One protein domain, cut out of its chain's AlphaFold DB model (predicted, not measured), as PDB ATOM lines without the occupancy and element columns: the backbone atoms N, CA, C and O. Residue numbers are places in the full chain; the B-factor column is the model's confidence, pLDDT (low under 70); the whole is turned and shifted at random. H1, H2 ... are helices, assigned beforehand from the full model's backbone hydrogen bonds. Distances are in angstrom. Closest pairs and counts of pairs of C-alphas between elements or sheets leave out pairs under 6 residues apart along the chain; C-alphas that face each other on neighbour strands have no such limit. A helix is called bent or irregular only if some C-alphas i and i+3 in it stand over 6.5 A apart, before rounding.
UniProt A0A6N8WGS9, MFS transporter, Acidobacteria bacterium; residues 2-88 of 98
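AT A GLANCE: This is residues 2 to 88 of the 98 residues of the protein "MFS transporter" of Acidobacteria bacterium (UniProt A0A6N8WGS9). H2 and H3, end to end, make one long spine, and at each end of it the chain folds back: H1 comes in to one end of H2 as an open helical hairpin, and H4 returns beside H3, with H5 following it and splaying away from the spine. The far parts of H1, residues 2 to 11, and of H5, residues 82 to 87, stick out as arms. The printed part has 87 residues with five named helices, H1 to H5 in order, and no named strand; the class is all helix. It is loose, with a radius of gyration of the C-alphas of 16.5 A, and spans 54 by 27 by 25 A, only just a rod.

IN THESE COORDINATES: Find C-alpha 2 at (22.412, -5.255, -27.162); from there H1, residues 2 to 23, runs 32.4 A. H2, residues 29 to 44, runs 22.4 A and H3, residues 46 to 60, 21.5 A. H4 is residues 66 to 75. H5, residues 77 to 87, ends at C-alpha 87 (45.571, -1.378, -48.724); it is only just irregular, with C-alphas 83 and 86 6.7 A apart.

HOW THE PARTS SIT: Look at H1 and H2, a hairpin: they touch at the C-alphas of Phe 20 and Val 33, their closest, 5.5 A apart, at a steep tilt of 44 degrees, opposite ways. H1 touches H2 with residues 20 to 23 alone. H2 and H3 meet only through their link, as do H4 and H5. H3 and H4, also a hairpin, touch, closest at the C-alphas of Phe 58 and Pro 66, 5.0 A apart, at a steep tilt of 41 degrees, opposite ways. H5 touches no helix; H1 and H5 are apart. In H2, H3 and H4 every O i to N i+4 pair is within hydrogen-bond range; in H1 15 of 18 and in H5 5 of 7 are.

THE WHOLE: The C-alphas of His 27 and Gly 62, the two farthest apart, are 54.7 A apart. The printed part has no cut, its four links are tight, and no printed residue is under 70 in pLDDT.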
ATOM      1  N   VAL A   2      21.220  -4.612 -27.765       88.38
ATOM      2  CA  VAL A   2      22.412  -5.255 -27.162       88.38
ATOM      3  C   VAL A   2      23.080  -6.331 -28.045       88.38
ATOM      4  O   VAL A   2      24.295  -6.252 -28.203       88.38
ATOM      5  N   PRO A   3      22.353  -7.258 -28.710       90.31
ATOM      6  CA  PRO A   3      22.997  -8.254 -29.577       90.31
ATOM      7  C   PRO A   3      23.702  -7.644 -30.796       90.31
ATOM      8  O   PRO A   3      24.794  -8.064 -31.155       90.31
ATOM      9  N   VAL A   4      23.102  -6.614 -31.402       91.44
ATOM     10  CA  VAL A   4      23.662  -5.909 -32.566       91.44
ATOM     11  C   VAL A   4      24.913  -5.130 -32.168       91.44
ATOM     12  O   VAL A   4      25.925  -5.190 -32.857       91.44
ATOM     13  N   LEU A   5      24.872  -4.451 -31.019       88.38
ATOM     14  CA  LEU A   5      26.032  -3.744 -30.473       88.38
ATOM     15  C   LEU A   5      27.185  -4.706 -30.173       88.38
ATOM     16  O   LEU A   5      28.322  -4.425 -30.547       88.38
ATOM     17  N   GLY A   6      26.887  -5.851 -29.550       91.00
ATOM     18  CA  GLY A   6      27.874  -6.896 -29.291       91.00
ATOM     19  C   GLY A   6      28.494  -7.430 -30.579       91.00
ATOM     20  O   GLY A   6      29.714  -7.479 -30.687       91.00
ATOM     21  N   PHE A   7      27.667  -7.749 -31.579       91.75
ATOM     22  CA  PHE A   7      28.133  -8.218 -32.884       91.75
ATOM     23  C   PHE A   7      29.083  -7.218 -33.555       91.75
ATOM     24  O   PHE A   7      30.198  -7.587 -33.921       91.75
ATOM     25  N   CYS A   8      28.686  -5.947 -33.671       89.88
ATOM     26  CA  CYS A   8      29.505  -4.928 -34.330       89.88
ATOM     27  C   CYS A   8      30.835  -4.680 -33.604       89.88
ATOM     28  O   CYS A   8      31.858  -4.471 -34.253       89.88
ATOM     29  N   ASN A   9      30.842  -4.719 -32.270       87.56
ATOM     30  CA  ASN A   9      32.059  -4.500 -31.491       87.56
ATOM     31  C   ASN A   9      33.015  -5.705 -31.579       87.56
ATOM     32  O   ASN A   9      34.206  -5.550 -31.858       87.56
ATOM     33  N   LEU A  10      32.472  -6.917 -31.418       89.88
ATOM     34  CA  LEU A  10      33.247  -8.157 -31.434       89.88
ATOM     35  C   LEU A  10      33.765  -8.517 -32.827       89.88
ATOM     36  O   LEU A  10      34.846  -9.088 -32.923       89.88
ATOM     37  N   MET A  11      33.046  -8.169 -33.900       90.31
ATOM     38  CA  MET A  11      33.501  -8.407 -35.275       90.31
ATOM     39  C   MET A  11      34.856  -7.739 -35.537       90.31
ATOM     40  O   MET A  11      35.775  -8.379 -36.047       90.31
ATOM     41  N   VAL A  12      34.999  -6.469 -35.147       88.44
ATOM     42  CA  VAL A  12      36.257  -5.730 -35.309       88.44
ATOM     43  C   VAL A  12      37.331  -6.306 -34.389       88.44
ATOM     44  O   VAL A  12      38.450  -6.539 -34.840       88.44
ATOM     45  N   PHE A  13      36.974  -6.595 -33.129       87.81
ATOM     46  CA  PHE A  13      37.882  -7.194 -32.147       87.81
ATOM     47  C   PHE A  13      38.477  -8.520 -32.631       87.81
ATOM     48  O   PHE A  13      39.694  -8.704 -32.610       87.81
ATOM     49  N   GLY A  14      37.630  -9.433 -33.105       89.31
ATOM     50  CA  GLY A  14      38.063 -10.729 -33.621       89.31
ATOM     51  C   GLY A  14      38.925 -10.591 -34.874       89.31
ATOM     52  O   GLY A  14      39.941 -11.274 -34.986       89.31
ATOM     53  N   GLY A  15      38.570  -9.664 -35.771       88.69
ATOM     54  CA  GLY A  15      39.303  -9.419 -37.013       88.69
ATOM     55  C   GLY A  15      40.769  -9.058 -36.777       88.69
ATOM     56  O   GLY A  15      41.659  -9.762 -37.252       88.69
ATOM     57  N   TYR A  16      41.046  -8.007 -35.998       87.88
ATOM     58  CA  TYR A  16      42.438  -7.612 -35.754       87.88
ATOM     59  C   TYR A  16      43.196  -8.598 -34.853       87.88
ATOM     60  O   TYR A  16      44.417  -8.707 -34.965       87.88
ATOM     61  N   SER A  17      42.492  -9.324 -33.975       88.94
ATOM     62  CA  SER A  17      43.114 -10.313 -33.080       88.94
ATOM     63  C   SER A  17      43.709 -11.499 -33.840       88.94
ATOM     64  O   SER A  17      44.668 -12.098 -33.363       88.94
ATOM     65  N   ILE A  18      43.162 -11.822 -35.016       90.50
ATOM     66  CA  ILE A  18      43.693 -12.847 -35.929       90.50
ATOM     67  C   ILE A  18      44.704 -12.224 -36.899       90.50
ATOM     68  O   ILE A  18      45.786 -12.766 -37.102       90.50
ATOM     69  N   TYR A  19      44.376 -11.051 -37.441       90.88
ATOM     70  CA  TYR A  19      45.158 -10.399 -38.486       90.88
ATOM     71  C   TYR A  19      46.547  -9.931 -38.021       90.88
ATOM     72  O   TYR A  19      47.537 -10.155 -38.711       90.88
ATOM     73  N   PHE A  20      46.667  -9.306 -36.842       90.50
ATOM     74  CA  PHE A  20      47.968  -8.806 -36.379       90.50
ATOM     75  C   PHE A  20      49.013  -9.919 -36.200       90.50
ATOM     76  O   PHE A  20      50.125  -9.741 -36.691       90.50
ATOM     77  N   PRO A  21      48.711 -11.069 -35.564       89.81
ATOM     78  CA  PRO A  21      49.650 -12.186 -35.483       89.81
ATOM     79  C   PRO A  21      50.179 -12.704 -36.828       89.81
ATOM     80  O   PRO A  21      51.317 -13.172 -36.881       89.81
ATOM     81  N   GLU A  22      49.370 -12.636 -37.887       91.50
ATOM     82  CA  GLU A  22      49.714 -13.140 -39.224       91.50
ATOM     83  C   GLU A  22      50.682 -12.219 -39.982       91.50
ATOM     84  O   GLU A  22      51.386 -12.672 -40.881       91.50
ATOM     85  N   LEU A  23      50.774 -10.943 -39.590       89.19
ATOM     86  CA  LEU A  23      51.687  -9.971 -40.201       89.19
ATOM     87  C   LEU A  23      53.134 -10.094 -39.721       89.19
ATOM     88  O   LEU A  23      54.044  -9.616 -40.397       89.19
ATOM     89  N   TYR A  24      53.350 -10.677 -38.541       90.06
ATOM     90  CA  TYR A  24      54.649 -10.660 -37.875       90.06
ATOM     91  C   TYR A  24      55.310 -12.044 -37.845       90.06
ATOM     92  O   TYR A  24      54.637 -13.047 -37.571       90.06
ATOM     93  N   PRO A  25      56.643 -12.095 -38.037       89.38
ATOM     94  CA  PRO A  25      57.405 -13.325 -37.912       89.38
ATOM     95  C   PRO A  25      57.382 -13.850 -36.481       89.38
ATOM     96  O   PRO A  25      57.161 -13.096 -35.524       89.38
ATOM     97  N   THR A  26      57.606 -15.151 -36.313       90.94
ATOM     98  CA  THR A  26      57.331 -15.851 -35.042       90.94
ATOM     99  C   THR A  26      58.084 -15.232 -33.861       90.94
ATOM    100  O   THR A  26      57.519 -15.075 -32.777       90.94
ATOM    101  N   HIS A  27      59.322 -14.792 -34.086       90.38
ATOM    102  CA  HIS A  27      60.174 -14.175 -33.068       90.38
ATOM    103  C   HIS A  27      59.740 -12.753 -32.651       90.38
ATOM    104  O   HIS A  27      60.091 -12.311 -31.557       90.38
ATOM    105  N   LEU A  28      58.948 -12.041 -33.467       91.00
ATOM    106  CA  LEU A  28      58.440 -10.690 -33.166       91.00
ATOM    107  C   LEU A  28      56.927 -10.629 -32.951       91.00
ATOM    108  O   LEU A  28      56.414  -9.576 -32.573       91.00
ATOM    109  N   ARG A  29      56.204 -11.732 -33.152       91.62
ATOM    110  CA  ARG A  29      54.735 -11.762 -33.157       91.62
ATOM    111  C   ARG A  29      54.102 -11.144 -31.913       91.62
ATOM    112  O   ARG A  29      53.230 -10.290 -32.036       91.62
ATOM    113  N   SER A  30      54.560 -11.534 -30.725       91.31
ATOM    114  CA  SER A  30      54.023 -11.009 -29.460       91.31
ATOM    115  C   SER A  30      54.254  -9.497 -29.324       91.31
ATOM    116  O   SER A  30      53.334  -8.741 -29.008       91.31
ATOM    117  N   THR A  31      55.464  -9.037 -29.651       93.56
ATOM    118  CA  THR A  31      55.839  -7.620 -29.580       93.56
ATOM    119  C   THR A  31      55.096  -6.779 -30.617       93.56
ATOM    120  O   THR A  31      54.610  -5.703 -30.282       93.56
ATOM    121  N   GLY A  32      54.955  -7.270 -31.852       91.12
ATOM    122  CA  GLY A  32      54.241  -6.583 -32.929       91.12
ATOM    123  C   GLY A  32      52.752  -6.414 -32.628       91.12
ATOM    124  O   GLY A  32      52.227  -5.304 -32.701       91.12
ATOM    125  N   VAL A  33      52.087  -7.484 -32.179       93.50
ATOM    126  CA  VAL A  33      50.677  -7.432 -31.752       93.50
ATOM    127  C   VAL A  33      50.504  -6.479 -30.566       93.50
ATOM    128  O   VAL A  33      49.616  -5.624 -30.581       93.50
ATOM    129  N   GLY A  34      51.376  -6.586 -29.558       93.19
ATOM    130  CA  GLY A  34      51.355  -5.711 -28.388       93.19
ATOM    131  C   GLY A  34      51.567  -4.238 -28.746       93.19
ATOM    132  O   GLY A  34      50.861  -3.374 -28.226       93.19
ATOM    133  N   PHE A  35      52.491  -3.940 -29.659       94.50
ATOM    134  CA  PHE A  35      52.741  -2.583 -30.138       94.50
ATOM    135  C   PHE A  35      51.510  -2.009 -30.849       94.50
ATOM    136  O   PHE A  35      51.008  -0.964 -30.434       94.50
ATOM    137  N   CYS A  36      50.963  -2.721 -31.841       92.75
ATOM    138  CA  CYS A  36      49.770  -2.291 -32.579       92.75
ATOM    139  C   CYS A  36      48.571  -2.040 -31.654       92.75
ATOM    140  O   CYS A  36      47.892  -1.018 -31.777       92.75
ATOM    141  N   TYR A  37      48.343  -2.929 -30.682       91.62
ATOM    142  CA  TYR A  37      47.252  -2.781 -29.722       91.62
ATOM    143  C   TYR A  37      47.434  -1.556 -28.813       91.62
ATOM    144  O   TYR A  37      46.499  -0.776 -28.621       91.62
ATOM    145  N   ASN A  38      48.636  -1.346 -28.271       94.44
ATOM    146  CA  ASN A  38      48.892  -0.220 -27.372       94.44
ATOM    147  C   ASN A  38      48.882   1.128 -28.101       94.44
ATOM    148  O   ASN A  38      48.311   2.082 -27.578       94.44
ATOM    149  N   VAL A  39      49.428   1.207 -29.318       95.06
ATOM    150  CA  VAL A  39      49.340   2.420 -30.148       95.06
ATOM    151  C   VAL A  39      47.879   2.766 -30.430       95.06
ATOM    152  O   VAL A  39      47.468   3.907 -30.220       95.06
ATOM    153  N   GLY A  40      47.065   1.772 -30.806       91.88
ATOM    154  CA  GLY A  40      45.625   1.960 -30.988       91.88
ATOM    155  C   GLY A  40      44.934   2.487 -29.727       91.88
ATOM    156  O   GLY A  40      44.125   3.410 -29.813       91.88
ATOM    157  N   ARG A  41      45.295   1.977 -28.541       91.88
ATOM    158  CA  ARG A  41      44.754   2.466 -27.258       91.88
ATOM    159  C   ARG A  41      45.162   3.902 -26.945       91.88
ATOM    160  O   ARG A  41      44.325   4.656 -26.457       91.88
ATOM    161  N   ILE A  42      46.408   4.282 -27.225       95.00
ATOM    162  CA  ILE A  42      46.888   5.656 -27.014       95.00
ATOM    163  C   ILE A  42      46.115   6.624 -27.914       95.00
ATOM    164  O   ILE A  42      45.634   7.647 -27.436       95.00
ATOM    165  N   ILE A  43      45.919   6.277 -29.188       93.44
ATOM    166  CA  ILE A  43      45.122   7.090 -30.117       93.44
ATOM    167  C   ILE A  43      43.661   7.164 -29.645       93.44
ATOM    168  O   ILE A  43      43.075   8.244 -29.594       93.44
ATOM    169  N   ALA A  44      43.080   6.035 -29.228       91.75
ATOM    170  CA  ALA A  44      41.704   5.977 -28.741       91.75
ATOM    171  C   ALA A  44      41.473   6.787 -27.451       91.75
ATOM    172  O   ALA A  44      40.350   7.229 -27.210       91.75
ATOM    173  N   ALA A  45      42.513   7.035 -26.645       94.75
ATOM    174  CA  ALA A  45      42.419   7.869 -25.445       94.75
ATOM    175  C   ALA A  45      42.045   9.330 -25.756       94.75
ATOM    176  O   ALA A  45      41.509  10.025 -24.895       94.75
ATOM    177  N   VAL A  46      42.263   9.786 -26.994       94.44
ATOM    178  CA  VAL A  46      41.828  11.109 -27.469       94.44
ATOM    179  C   VAL A  46      40.314  11.142 -27.744       94.44
ATOM    180  O   VAL A  46      39.700  12.207 -27.718       94.44
ATOM    181  N   GLY A  47      39.678   9.978 -27.921       93.06
ATOM    182  CA  GLY A  47      38.250   9.836 -28.215       93.06
ATOM    183  C   GLY A  47      37.335  10.570 -27.224       93.06
ATOM    184  O   GLY A  47      36.579  11.440 -27.656       93.06
ATOM    185  N   PRO A  48      37.413  10.309 -25.904       93.94
ATOM    186  CA  PRO A  48      36.588  11.000 -24.910       93.94
ATOM    187  C   PRO A  48      36.766  12.523 -24.909       93.94
ATOM    188  O   PRO A  48      35.780  13.248 -24.788       93.94
ATOM    189  N   LEU A  49      37.999  13.008 -25.099       94.81
ATOM    190  CA  LEU A  49      38.280  14.443 -25.194       94.81
ATOM    191  C   LEU A  49      37.589  15.044 -26.422       94.81
ATOM    192  O   LEU A  49      36.851  16.018 -26.296       94.81
ATOM    193  N   THR A  50      37.748  14.416 -27.592       94.19
ATOM    194  CA  THR A  50      37.095  14.875 -28.830       94.19
ATOM    195  C   THR A  50      35.575  14.820 -28.745       94.19
ATOM    196  O   THR A  50      34.919  15.752 -29.197       94.19
ATOM    197  N   LEU A  51      35.001  13.786 -28.120       95.69
ATOM    198  CA  LEU A  51      33.557  13.676 -27.910       95.69
ATOM    199  C   LEU A  51      33.029  14.831 -27.052       95.69
ATOM    200  O   LEU A  51      31.993  15.411 -27.379       95.69
ATOM    201  N   GLY A  52      33.747  15.175 -25.979       93.88
ATOM    202  CA  GLY A  52      33.408  16.300 -25.111       93.88
ATOM    203  C   GLY A  52      33.421  17.626 -25.868       93.88
ATOM    204  O   GLY A  52      32.411  18.327 -25.893       93.88
ATOM    205  N   THR A  53      34.521  17.934 -26.564       95.06
ATOM    206  CA  THR A  53      34.644  19.168 -27.360       95.06
ATOM    207  C   THR A  53      33.582  19.255 -28.456       95.06
ATOM    208  O   THR A  53      32.983  20.308 -28.661       95.06
ATOM    209  N   LEU A  54      33.309  18.145 -29.142       93.75
ATOM    210  CA  LEU A  54      32.344  18.107 -30.235       93.75
ATOM    211  C   LEU A  54      30.898  18.245 -29.738       93.75
ATOM    212  O   LEU A  54      30.059  18.807 -30.436       93.75
ATOM    213  N   THR A  55      30.614  17.780 -28.519       95.06
ATOM    214  CA  THR A  55      29.312  17.984 -27.869       95.06
ATOM    215  C   THR A  55      29.066  19.467 -27.603       95.06
ATOM    216  O   THR A  55      28.005  19.957 -27.974       95.06
ATOM    217  N   VAL A  56      30.051  20.186 -27.050       95.12
ATOM    218  CA  VAL A  56      29.953  21.642 -26.811       95.12
ATOM    219  C   VAL A  56      29.776  22.399 -28.129       95.12
ATOM    220  O   VAL A  56      28.883  23.229 -28.249       95.12
ATOM    221  N   LEU A  57      30.553  22.048 -29.160       94.62
ATOM    222  CA  LEU A  57      30.439  22.677 -30.479       94.62
ATOM    223  C   LEU A  57      29.039  22.504 -31.093       94.62
ATOM    224  O   LEU A  57      28.481  23.441 -31.661       94.62
ATOM    225  N   PHE A  58      28.457  21.303 -30.997       93.06
ATOM    226  CA  PHE A  58      27.107  21.058 -31.511       93.06
ATOM    227  C   PHE A  58      26.008  21.690 -30.653       93.06
ATOM    228  O   PHE A  58      24.937  21.996 -31.179       93.06
ATOM    229  N   GLU A  59      26.256  21.904 -29.364       93.25
ATOM    230  CA  GLU A  59      25.362  22.656 -28.486       93.25
ATOM    231  C   GLU A  59      25.314  24.133 -28.895       93.25
ATOM    232  O   GLU A  59      24.228  24.662 -29.136       93.25
ATOM    233  N   GLU A  60      26.473  24.763 -29.103       92.88
ATOM    234  CA  GLU A  60      26.576  26.147 -29.591       92.88
ATOM    235  C   GLU A  60      25.968  26.326 -30.991       92.88
ATOM    236  O   GLU A  60      25.356  27.352 -31.287       92.88
ATOM    237  N   ALA A  61      26.076  25.306 -31.846       91.81
ATOM    238  CA  ALA A  61      25.466  25.294 -33.175       91.81
ATOM    239  C   ALA A  61      23.939  25.047 -33.167       91.81
ATOM    240  O   ALA A  61      23.325  24.996 -34.236       91.81
ATOM    241  N   GLY A  62      23.310  24.886 -31.996       91.50
ATOM    242  CA  GLY A  62      21.854  24.787 -31.852       91.50
ATOM    243  C   GLY A  62      21.256  23.421 -32.203       91.50
ATOM    244  O   GLY A  62      20.071  23.332 -32.536       91.50
ATOM    245  N   PHE A  63      22.039  22.337 -32.156       91.19
ATOM    246  CA  PHE A  63      21.508  20.993 -32.403       91.19
ATOM    247  C   PHE A  63      20.595  20.532 -31.256       91.19
ATOM    248  O   PHE A  63      20.950  20.623 -30.087       91.19
ATOM    249  N   ALA A  64      19.454  19.918 -31.590       86.69
ATOM    250  CA  ALA A  64      18.485  19.420 -30.602       86.69
ATOM    251  C   ALA A  64      19.028  18.299 -29.688       86.69
ATOM    252  O   ALA A  64      18.529  18.094 -28.585       86.69
ATOM    253  N   SER A  65      20.037  17.548 -30.143       92.19
ATOM    254  CA  SER A  65      20.687  16.486 -29.363       92.19
ATOM    255  C   SER A  65      22.211  16.507 -29.569       92.19
ATOM    256  O   SER A  65      22.725  15.677 -30.330       92.19
ATOM    257  N   PRO A  66      22.943  17.426 -28.913       89.44
ATOM    258  CA  PRO A  66      24.367  17.653 -29.171       89.44
ATOM    259  C   PRO A  66      25.228  16.403 -28.968       89.44
ATOM    260  O   PRO A  66      26.029  16.051 -29.831       89.44
ATOM    261  N   PHE A  67      24.978  15.652 -27.891       92.31
ATOM    262  CA  PHE A  67      25.711  14.420 -27.582       92.31
ATOM    263  C   PHE A  67      25.539  13.339 -28.657       92.31
ATOM    264  O   PHE A  67      26.498  12.675 -29.047       92.31
ATOM    265  N   ARG A  68      24.315  13.160 -29.170       92.62
ATOM    266  CA  ARG A  68      24.038  12.169 -30.219       92.62
ATOM    267  C   ARG A  68      24.745  12.546 -31.517       92.62
ATOM    268  O   ARG A  68      25.343  11.674 -32.142       92.62
ATOM    269  N   SER A  69      24.677  13.818 -31.910       92.69
ATOM    270  CA  SER A  69      25.370  14.318 -33.100       92.69
ATOM    271  C   SER A  69      26.880  14.134 -32.965       92.69
ATOM    272  O   SER A  69      27.501  13.558 -33.854       92.69
ATOM    273  N   ALA A  70      27.448  14.495 -31.810       94.31
ATOM    274  CA  ALA A  70      28.862  14.303 -31.509       94.31
ATOM    275  C   ALA A  70      29.281  12.828 -31.589       94.31
ATOM    276  O   ALA A  70      30.268  12.498 -32.247       94.31
ATOM    277  N   ALA A  71      28.507  11.927 -30.981       93.06
ATOM    278  CA  ALA A  71      28.793  10.498 -30.997       93.06
ATOM    279  C   ALA A  71      28.735   9.901 -32.414       93.06
ATOM    280  O   ALA A  71      29.599   9.103 -32.770       93.06
ATOM    281  N   ILE A  72      27.754  10.296 -33.235       92.94
ATOM    282  CA  ILE A  72      27.640   9.833 -34.629       92.94
ATOM    283  C   ILE A  72      28.805  10.360 -35.472       92.94
ATOM    284  O   ILE A  72      29.405   9.597 -36.226       92.94
ATOM    285  N   SER A  73      29.156  11.639 -35.324       93.19
ATOM    286  CA  SER A  73      30.301  12.230 -36.019       93.19
ATOM    287  C   SER A  73      31.609  11.534 -35.645       93.19
ATOM    288  O   SER A  73      32.388  11.189 -36.532       93.19
ATOM    289  N   LEU A  74      31.826  11.252 -34.357       94.06
ATOM    290  CA  LEU A  74      33.010  10.526 -33.897       94.06
ATOM    291  C   LEU A  74      33.023   9.074 -34.394       94.06
ATOM    292  O   LEU A  74      34.070   8.581 -34.806       94.06
ATOM    293  N   ALA A  75      31.866   8.403 -34.437       92.12
ATOM    294  CA  ALA A  75      31.739   7.064 -35.018       92.12
ATOM    295  C   ALA A  75      32.118   7.021 -36.512       92.12
ATOM    296  O   ALA A  75      32.488   5.960 -37.019       92.12
ATOM    297  N   GLY A  76      32.121   8.165 -37.205       91.94
ATOM    298  CA  GLY A  76      32.655   8.297 -38.561       91.94
ATOM    299  C   GLY A  76      34.110   7.832 -38.705       91.94
ATOM    300  O   GLY A  76      34.498   7.409 -39.791       91.94
ATOM    301  N   ILE A  77      34.899   7.799 -37.622       91.62
ATOM    302  CA  ILE A  77      36.279   7.285 -37.646       91.62
ATOM    303  C   ILE A  77      36.368   5.828 -38.126       91.62
ATOM    304  O   ILE A  77      37.358   5.441 -38.744       91.62
ATOM    305  N   TYR A  78      35.321   5.021 -37.927       89.88
ATOM    306  CA  TYR A  78      35.290   3.644 -38.427       89.88
ATOM    307  C   TYR A  78      35.303   3.569 -39.959       89.88
ATOM    308  O   TYR A  78      35.810   2.590 -40.508       89.88
ATOM    309  N   LEU A  79      34.831   4.608 -40.660       92.44
ATOM    310  CA  LEU A  79      34.932   4.689 -42.120       92.44
ATOM    311  C   LEU A  79      36.389   4.780 -42.573       92.44
ATOM    312  O   LEU A  79      36.743   4.183 -43.582       92.44
ATOM    313  N   VAL A  80      37.250   5.448 -41.799       91.00
ATOM    314  CA  VAL A  80      38.696   5.467 -42.065       91.00
ATOM    315  C   VAL A  80      39.255   4.049 -42.002       91.00
ATOM    316  O   VAL A  80      39.996   3.648 -42.892       91.00
ATOM    317  N   GLY A  81      38.840   3.259 -41.005       88.56
ATOM    318  CA  GLY A  81      39.202   1.844 -40.912       88.56
ATOM    319  C   GLY A  81      38.800   1.059 -42.161       88.56
ATOM    320  O   GLY A  81      39.628   0.350 -42.724       88.56
ATOM    321  N   VAL A  82      37.569   1.249 -42.646       90.44
ATOM    322  CA  VAL A  82      37.081   0.619 -43.887       90.44
ATOM    323  C   VAL A  82      37.899   1.058 -45.104       90.44
ATOM    324  O   VAL A  82      38.258   0.217 -45.923       90.44
ATOM    325  N   CYS A  83      38.250   2.340 -45.208       92.69
ATOM    326  CA  CYS A  83      39.068   2.869 -46.300       92.69
ATOM    327  C   CYS A  83      40.513   2.344 -46.294       92.69
ATOM    328  O   CYS A  83      41.160   2.358 -47.338       92.69
ATOM    329  N   VAL A  84      41.025   1.887 -45.147       89.75
ATOM    330  CA  VAL A  84      42.373   1.303 -45.031       89.75
ATOM    331  C   VAL A  84      42.395  -0.174 -45.441       89.75
ATOM    332  O   VAL A  84      43.421  -0.646 -45.929       89.75
ATOM    333  N   LEU A  85      41.278  -0.902 -45.314       88.44
ATOM    334  CA  LEU A  85      41.209  -2.337 -45.638       88.44
ATOM    335  C   LEU A  85      41.689  -2.705 -47.057       88.44
ATOM    336  O   LEU A  85      42.398  -3.698 -47.167       88.44
ATOM    337  N   PRO A  86      41.397  -1.946 -48.134       89.62
ATOM    338  CA  PRO A  86      41.890  -2.270 -49.476       89.62
ATOM    339  C   PRO A  86      43.418  -2.244 -49.611       89.62
ATOM    340  O   PRO A  86      43.964  -2.865 -50.518       89.62
ATOM    341  N   VAL A  87      44.103  -1.501 -48.738       91.56
ATOM    342  CA  VAL A  87      45.571  -1.378 -48.724       91.56
ATOM    343  C   VAL A  87      46.203  -2.431 -47.807       91.56
ATOM    344  O   VAL A  87      47.388  -2.737 -47.926       91.56
ATOM    345  N   ALA A  88      45.421  -2.997 -46.887       89.00
ATOM    346  CA  ALA A  88      45.884  -3.998 -45.943       89.00
ATOM    347  C   ALA A  88      46.197  -5.326 -46.671       89.00
ATOM    348  O   ALA A  88      45.369  -5.811 -47.445       89.00
TER     349      ALA A  88